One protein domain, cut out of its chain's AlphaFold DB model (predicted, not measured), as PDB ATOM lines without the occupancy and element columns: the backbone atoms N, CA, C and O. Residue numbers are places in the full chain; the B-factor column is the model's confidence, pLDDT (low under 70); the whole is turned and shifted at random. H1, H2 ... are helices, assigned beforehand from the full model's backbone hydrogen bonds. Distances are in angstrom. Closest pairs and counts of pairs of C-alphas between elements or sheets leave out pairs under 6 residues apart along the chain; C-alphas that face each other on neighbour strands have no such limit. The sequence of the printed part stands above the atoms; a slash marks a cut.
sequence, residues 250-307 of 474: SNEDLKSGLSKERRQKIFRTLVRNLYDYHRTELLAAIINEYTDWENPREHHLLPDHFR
ATOM      1  N   SER A 250      47.163  22.331 -42.201       85.94
ATOM      2  CA  SER A 250      46.194  22.153 -43.282       85.94
ATOM      3  C   SER A 250      46.401  23.188 -44.394       85.94
ATOM      4  O   SER A 250      47.010  24.239 -44.197       85.94
ATOM      5  N   ASN A 251      45.839  22.927 -45.577       84.62
ATOM      6  CA  ASN A 251      45.857  23.899 -46.676       84.62
ATOM      7  C   ASN A 251      45.183  25.228 -46.307       84.62
ATOM      8  O   ASN A 251      45.547  26.266 -46.857       84.62
ATOM      9  N   GLU A 252      44.199  25.192 -45.410       81.19
ATOM     10  CA  GLU A 252      43.553  26.389 -44.878       81.19
ATOM     11  C   GLU A 252      44.512  27.130 -43.945       81.19
ATOM     12  O   GLU A 252      44.844  28.277 -44.231       81.19
ATOM     13  N   ASP A 253      45.101  26.439 -42.960       83.19
ATOM     14  CA  ASP A 253      46.109  27.014 -42.053       83.19
ATOM     15  C   ASP A 253      47.282  27.660 -42.824       83.19
ATOM     16  O   ASP A 253      47.814  28.699 -42.432       83.19
ATOM     17  N   LEU A 254      47.698  27.066 -43.948       80.19
ATOM     18  CA  LEU A 254      48.775  27.594 -44.791       80.19
ATOM     19  C   LEU A 254      48.380  28.850 -45.581       80.19
ATOM     20  O   LEU A 254      49.264  29.653 -45.897       80.19
ATOM     21  N   LYS A 255      47.096  29.006 -45.928       77.75
ATOM     22  CA  LYS A 255      46.565  30.137 -46.704       77.75
ATOM     23  C   LYS A 255      46.145  31.301 -45.813       77.75
ATOM     24  O   LYS A 255      46.501  32.437 -46.105       77.75
ATOM     25  N   SER A 256      45.382  31.020 -44.760       75.88
ATOM     26  CA  SER A 256      44.779  32.012 -43.863       75.88
ATOM     27  C   SER A 256      45.510  32.149 -42.531       75.88
ATOM     28  O   SER A 256      45.063  32.890 -41.667       75.88
ATOM     29  N   GLY A 257      46.613  31.429 -42.324       74.56
ATOM     30  CA  GLY A 257      47.253  31.382 -41.016       74.56
ATOM     31  C   GLY A 257      46.432  30.591 -39.990       74.56
ATOM     32  O   GLY A 257      45.424  29.964 -40.312       74.56
ATOM     33  N   LEU A 258      46.891  30.587 -38.740       78.38
ATOM     34  CA  LEU A 258      46.305  29.779 -37.665       78.38
ATOM     35  C   LEU A 258      45.329  30.606 -36.827       78.38
ATOM     36  O   LEU A 258      45.626  31.741 -36.486       78.38
ATOM     37  N   SER A 259      44.203  30.053 -36.383       79.31
ATOM     38  CA  SER A 259      43.425  30.733 -35.335       79.31
ATOM     39  C   SER A 259      44.137  30.653 -33.975       79.31
ATOM     40  O   SER A 259      44.980  29.775 -33.733       79.31
ATOM     41  N   LYS A 260      43.787  31.546 -33.041       77.06
ATOM     42  CA  LYS A 260      44.332  31.535 -31.671       77.06
ATOM     43  C   LYS A 260      44.017  30.216 -30.962       77.06
ATOM     44  O   LYS A 260      44.879  29.640 -30.296       77.06
ATOM     45  N   GLU A 261      42.808  29.708 -31.146       83.69
ATOM     46  CA  GLU A 261      42.305  28.460 -30.577       83.69
ATOM     47  C   GLU A 261      43.078  27.275 -31.152       83.69
ATOM     48  O   GLU A 261      43.523  26.400 -30.402       83.69
ATOM     49  N   ARG A 262      43.302  27.269 -32.475       84.81
ATOM     50  CA  ARG A 262      44.077  26.232 -33.162       84.81
ATOM     51  C   ARG A 262      45.520  26.211 -32.669       84.81
ATOM     52  O   ARG A 262      46.007  25.139 -32.303       84.81
ATOM     53  N   ARG A 263      46.173  27.373 -32.574       85.44
ATOM     54  CA  ARG A 263      47.537  27.524 -32.036       85.44
ATOM     55  C   ARG A 263      47.632  27.023 -30.595       85.44
ATOM     56  O   ARG A 263      48.488  26.200 -30.282       85.44
ATOM     57  N   GLN A 264      46.731  27.464 -29.715       86.69
ATOM     58  CA  GLN A 264      46.725  27.010 -28.323       86.69
ATOM     59  C   GLN A 264      46.467  25.507 -28.208       86.69
ATOM     60  O   GLN A 264      47.069  24.854 -27.359       86.69
ATOM     61  N   LYS A 265      45.601  24.937 -29.054       91.06
ATOM     62  CA  LYS A 265      45.371  23.489 -29.104       91.06
ATOM     63  C   LYS A 265      46.651  22.743 -29.481       91.06
ATOM     64  O   LYS A 265      46.983  21.777 -28.807       91.06
ATOM     65  N   ILE A 266      47.390  23.216 -30.488       90.38
ATOM     66  CA  ILE A 266      48.681  22.634 -30.889       90.38
ATOM     67  C   ILE A 266      49.663  22.644 -29.711       90.38
ATOM     68  O   ILE A 266      50.193  21.593 -29.357       90.38
ATOM     69  N   PHE A 267      49.851  23.789 -29.049       91.88
ATOM     70  CA  PHE A 267      50.776  23.897 -27.915       91.88
ATOM     71  C   PHE A 267      50.355  23.049 -26.715       91.88
ATOM     72  O   PHE A 267      51.191  22.366 -26.128       91.88
ATOM     73  N   ARG A 268      49.063  23.031 -26.368       93.88
ATOM     74  CA  ARG A 268      48.545  22.166 -25.297       93.88
ATOM     75  C   ARG A 268      48.811  20.697 -25.600       93.88
ATOM     76  O   ARG A 268      49.265  19.980 -24.715       93.88
ATOM     77  N   THR A 269      48.553  20.255 -26.830       94.25
ATOM     78  CA  THR A 269      48.798  18.868 -27.237       94.25
ATOM     79  C   THR A 269      50.286  18.528 -27.210       94.25
ATOM     80  O   THR A 269      50.643  17.485 -26.668       94.25
ATOM     81  N   LEU A 270      51.150  19.413 -27.719       92.75
ATOM     82  CA  LEU A 270      52.604  19.249 -27.671       92.75
ATOM     83  C   LEU A 270      53.085  19.057 -26.228       92.75
ATOM     84  O   LEU A 270      53.749  18.072 -25.923       92.75
ATOM     85  N   VAL A 271      52.698  19.965 -25.326       95.25
ATOM     86  CA  VAL A 271      53.134  19.921 -23.925       95.25
ATOM     87  C   VAL A 271      52.590  18.690 -23.207       95.25
ATOM     88  O   VAL A 271      53.324  18.028 -22.478       95.25
ATOM     89  N   ARG A 272      51.314  18.358 -23.429       94.69
ATOM     90  CA  ARG A 272      50.670  17.191 -22.822       94.69
ATOM     91  C   ARG A 272      51.351  15.886 -23.230       94.69
ATOM     92  O   ARG A 272      51.475  15.007 -22.388       94.69
ATOM     93  N   ASN A 273      51.734  15.755 -24.500       92.69
ATOM     94  CA  ASN A 273      52.285  14.511 -25.028       92.69
ATOM     95  C   ASN A 273      53.794  14.374 -24.755       92.69
ATOM     96  O   ASN A 273      54.254  13.261 -24.547       92.69
ATOM     97  N   LEU A 274      54.566  15.470 -24.763       90.88
ATOM     98  CA  LEU A 274      56.029  15.409 -24.617       90.88
ATOM     99  C   LEU A 274      56.537  15.485 -23.171       90.88
ATOM    100  O   LEU A 274      57.678  15.099 -22.918       90.88
ATOM    101  N   TYR A 275      55.746  16.019 -22.239       91.69
ATOM    102  CA  TYR A 275      56.192  16.282 -20.870       91.69
ATOM    103  C   TYR A 275      55.211  15.717 -19.852       91.69
ATOM    104  O   TYR A 275      54.002  15.873 -20.002       91.69
ATOM    105  N   ASP A 276      55.728  15.148 -18.764       90.75
ATOM    106  CA  ASP A 276      54.915  14.630 -17.652       90.75
ATOM    107  C   ASP A 276      54.838  15.579 -16.451       90.75
ATOM    108  O   ASP A 276      53.934  15.469 -15.625       90.75
ATOM    109  N   TYR A 277      55.735  16.565 -16.387       93.38
ATOM    110  CA  TYR A 277      55.881  17.488 -15.260       93.38
ATOM    111  C   TYR A 277      55.863  18.942 -15.741       93.38
ATOM    112  O   TYR A 277      56.175  19.218 -16.898       93.38
ATOM    113  N   HIS A 278      55.496  19.871 -14.851       94.75
ATOM    114  CA  HIS A 278      55.506  21.327 -15.098       94.75
ATOM    115  C   HIS A 278      54.759  21.774 -16.369       94.75
ATOM    116  O   HIS A 278      55.137  22.736 -17.040       94.75
ATOM    117  N   ARG A 279      53.694  21.050 -16.743       95.00
ATOM    118  CA  ARG A 279      52.959  21.279 -17.999       95.00
ATOM    119  C   ARG A 279      52.399  22.701 -18.095       95.00
ATOM    120  O   ARG A 279      52.406  23.288 -19.173       95.00
ATOM    121  N   THR A 280      51.914  23.259 -16.990       94.06
ATOM    122  CA  THR A 280      51.311  24.600 -16.969       94.06
ATOM    123  C   THR A 280      52.362  25.678 -17.220       94.06
ATOM    124  O   THR A 280      52.162  26.559 -18.056       94.06
ATOM    125  N   GLU A 281      53.503  25.577 -16.544       94.62
ATOM    126  CA  GLU A 281      54.623  26.508 -16.647       94.62
ATOM    127  C   GLU A 281      55.269  26.436 -18.035       94.62
ATOM    128  O   GLU A 281      55.509  27.467 -18.662       94.62
ATOM    129  N   LEU A 282      55.472  25.223 -18.562       93.69
ATOM    130  CA  LEU A 282      56.001  25.002 -19.910       93.69
ATOM    131  C   LEU A 282      55.071  25.565 -20.986       93.69
ATOM    132  O   LEU A 282      55.531  26.225 -21.916       93.69
ATOM    133  N   LEU A 283      53.759  25.348 -20.856       92.94
ATOM    134  CA  LEU A 283      52.785  25.900 -21.793       92.94
ATOM    135  C   LEU A 283      52.808  27.432 -21.787       92.94
ATOM    136  O   LEU A 283      52.789  28.041 -22.856       92.94
ATOM    137  N   ALA A 284      52.868  28.054 -20.607       89.44
ATOM    138  CA  ALA A 284      52.962  29.506 -20.486       89.44
ATOM    139  C   ALA A 284      54.248  30.046 -21.134       89.44
ATOM    140  O   ALA A 284      54.185  31.012 -21.894       89.44
ATOM    141  N   ALA A 285      55.388  29.385 -20.908       90.94
ATOM    142  CA  ALA A 285      56.665  29.753 -21.513       90.94
ATOM    143  C   ALA A 285      56.637  29.647 -23.048       90.94
ATOM    144  O   ALA A 285      57.060  30.575 -23.733       90.94
ATOM    145  N   ILE A 286      56.077  28.564 -23.599       88.75
ATOM    146  CA  ILE A 286      55.940  28.382 -25.054       88.75
ATOM    147  C   ILE A 286      55.010  29.441 -25.649       88.75
ATOM    148  O   ILE A 286      55.321  30.033 -26.679       88.75
ATOM    149  N   ILE A 287      53.867  29.714 -25.014       85.94
ATOM    150  CA  ILE A 287      52.965  30.771 -25.481       85.94
ATOM    151  C   ILE A 287      53.698  32.111 -25.493       85.94
ATOM    152  O   ILE A 287      53.600  32.827 -26.486       85.94
ATOM    153  N   ASN A 288      54.440  32.431 -24.434       85.25
ATOM    154  CA  ASN A 288      55.197  33.671 -24.336       85.25
ATOM    155  C   ASN A 288      56.254  33.806 -25.443       85.25
ATOM    156  O   ASN A 288      56.333  34.860 -26.066       85.25
ATOM    157  N   GLU A 289      57.022  32.748 -25.706       85.44
ATOM    158  CA  GLU A 289      58.094  32.754 -26.711       85.44
ATOM    159  C   GLU A 289      57.557  32.925 -28.138       85.44
ATOM    160  O   GLU A 289      58.089  33.705 -28.919       85.44
ATOM    161  N   TYR A 290      56.461  32.242 -28.475       80.75
ATOM    162  CA  TYR A 290      55.884  32.263 -29.826       80.75
ATOM    163  C   TYR A 290      54.840  33.372 -30.031       80.75
ATOM    164  O   TYR A 290      54.013  33.295 -30.940       80.75
ATOM    165  N   THR A 291      54.796  34.369 -29.148       76.88
ATOM    166  CA  THR A 291      53.915  35.534 -29.285       76.88
ATOM    167  C   THR A 291      54.724  36.720 -29.798       76.88
ATOM    168  O   THR A 291      55.715  37.104 -29.188       76.88
ATOM    169  N   ASP A 292      54.299  37.312 -30.916       74.19
ATOM    170  CA  ASP A 292      54.988  38.451 -31.531       74.19
ATOM    171  C   ASP A 292      54.704  39.769 -30.793       74.19
ATOM    172  O   ASP A 292      53.844  40.546 -31.199       74.19
ATOM    173  N   TRP A 293      55.405  40.029 -29.690       75.00
ATOM    174  CA  TRP A 293      55.222  41.223 -28.847       75.00
ATOM    175  C   TRP A 293      55.423  42.576 -29.540       75.00
ATOM    176  O   TRP A 293      55.006  43.591 -28.984       75.00
ATOM    177  N   GLU A 294      55.995  42.614 -30.745       73.62
ATOM    178  CA  GLU A 294      56.170  43.849 -31.517       73.62
ATOM    179  C   GLU A 294      54.896  44.265 -32.265       73.62
ATOM    180  O   GLU A 294      54.764  45.430 -32.651       73.62
ATOM    181  N   ASN A 295      53.930  43.354 -32.426       68.56
ATOM    182  CA  ASN A 295      52.675  43.609 -33.124       68.56
ATOM    183  C   ASN A 295      51.443  43.469 -32.203       68.56
ATOM    184  O   ASN A 295      50.766  42.438 -32.207       68.56
ATOM    185  N   PRO A 296      51.049  44.536 -31.477       61.28
ATOM    186  CA  PRO A 296      49.918  44.509 -30.544       61.28
ATOM    187  C   PRO A 296      48.572  44.141 -31.187       61.28
ATOM    188  O   PRO A 296      47.648  43.708 -30.495       61.28
ATOM    189  N   ARG A 297      48.431  44.310 -32.513       55.91
ATOM    190  CA  ARG A 297      47.192  43.986 -33.244       55.91
ATOM    191  C   ARG A 297      46.910  42.486 -33.267       55.91
ATOM    192  O   ARG A 297      45.749  42.097 -33.329       55.91
ATOM    193  N   GLU A 298      47.944  41.659 -33.155       54.91
ATOM    194  CA  GLU A 298      47.825  40.197 -33.093       54.91
ATOM    195  C   GLU A 298      47.549  39.676 -31.679       54.91
ATOM    196  O   GLU A 298      47.310  38.484 -31.483       54.91
ATOM    197  N   HIS A 299      47.573  40.562 -30.681       55.84
ATOM    198  CA  HIS A 299      47.521  40.164 -29.279       55.84
ATOM    199  C   HIS A 299      46.099  40.172 -28.735       55.84
ATOM    200  O   HIS A 299      45.760  39.313 -27.919       55.84
ATOM    201  N   HIS A 300      45.251  41.107 -29.185       48.34
ATOM    202  CA  HIS A 300      43.980  41.345 -28.495       48.34
ATOM    203  C   HIS A 300      42.738  41.706 -29.329       48.34
ATOM    204  O   HIS A 300      41.679  41.741 -28.712       48.34
ATOM    205  N   LEU A 301      42.760  41.985 -30.643       41.91
ATOM    206  CA  LEU A 301      41.610  42.713 -31.236       41.91
ATOM    207  C   LEU A 301      41.161  42.358 -32.667       41.91
ATOM    208  O   LEU A 301      40.364  43.106 -33.230       41.91
ATOM    209  N   LEU A 302      41.580  41.237 -33.258       39.91
ATOM    210  CA  LEU A 302      40.954  40.755 -34.499       39.91
ATOM    211  C   LEU A 302      40.326  39.370 -34.304       39.91
ATOM    212  O   LEU A 302      40.945  38.527 -33.650       39.91
ATOM    213  N   PRO A 303      39.127  39.123 -34.865       42.00
ATOM    214  CA  PRO A 303      38.586  37.778 -34.957       42.00
ATOM    215  C   PRO A 303      39.534  36.909 -35.796       42.00
ATOM    216  O   PRO A 303      39.917  37.273 -36.907       42.00
ATOM    217  N   ASP A 304      39.905  35.765 -35.232       48.62
ATOM    218  CA  ASP A 304      40.164  34.509 -35.943       48.62
ATOM    219  C   ASP A 304      41.365  34.373 -36.897       48.62
ATOM    220  O   ASP A 304      41.403  33.414 -37.663       48.62
ATOM    221  N   HIS A 305      42.405  35.213 -36.831       49.38
ATOM    222  CA  HIS A 305      43.556  35.039 -37.734       49.38
ATOM    223  C   HIS A 305      44.913  35.442 -37.125       49.38
ATOM    224  O   HIS A 305      45.225  36.623 -36.974       49.38
ATOM    225  N   PHE A 306      45.802  34.469 -36.910       52.72
ATOM    226  CA  PHE A 306      47.235  34.651 -36.646       52.72
ATOM    227  C   PHE A 306      48.030  34.479 -37.952       52.72
ATOM    228  O   PHE A 306      47.900  33.455 -38.623       52.72
ATOM    229  N   ARG A 307      48.836  35.476 -38.347       51.88
ATOM    230  CA  ARG A 307      49.581  35.456 -39.621       51.88
ATOM    231  C   ARG A 307      50.690  34.404 -39.619       51.88
ATOM    232  O   ARG A 307      51.368  34.195 -38.619       51.88
TER     233      ARG A 307
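What this domain is: This is residues 250 to 307 of the 474 residues of the protein "Carboxylesterase" of Teladorsagia circumcincta (UniProt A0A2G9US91). Two helices, H2 and H3, fold back on each other as a V, closed at the tight link between them. The short helices H1 and H4 lie beyond the open end of the V, and the last residues, 301 to 307, run from H4 back toward the link between H1 and H2. The printed part has 58 residues with four named helices, in the order H1, H2, H3, H4, and no named strand; its class is all helix. The whole is flat, spanning 33 by 27 by 14 A, and only just loose, close to compact, with a radius of gyration of the C-alphas of 12.6 A.

Where its parts are: H1 is residues 251 to 256, 8.7 A long, beginning at C-alpha 251 at (45.857, 23.899, -46.676). H2, the longest helix, is residues 260 to 274 and measures 21.1 A. H3 is residues 279 to 289, 15.3 A long. H4 is residues 297 to 300, 6.3 A long, ending at C-alpha 300 at (43.980, 41.345, -28.495).

How they stand to each other: H2 and H3 touch, with the C-alphas of Val 271 and Arg 279 closest at 6.1 A. They run opposite ways at a steep tilt of 48 degrees. H1 and H4 touch no helix. In H1, H2 and H3 every O i to N i+4 pair is within hydrogen-bond range. H4 is too short for such a pair, and its one O i to N i+3 pair is not within range.

The domain as a whole: The two C-alphas farthest apart, those of Lys 255 and Tyr 277, are 35.1 A apart. Residues 273 to 278 stand free. The printed part has no cut and no long link. Its mean pLDDT is 78.7, and residues 295 to 307 are under 70.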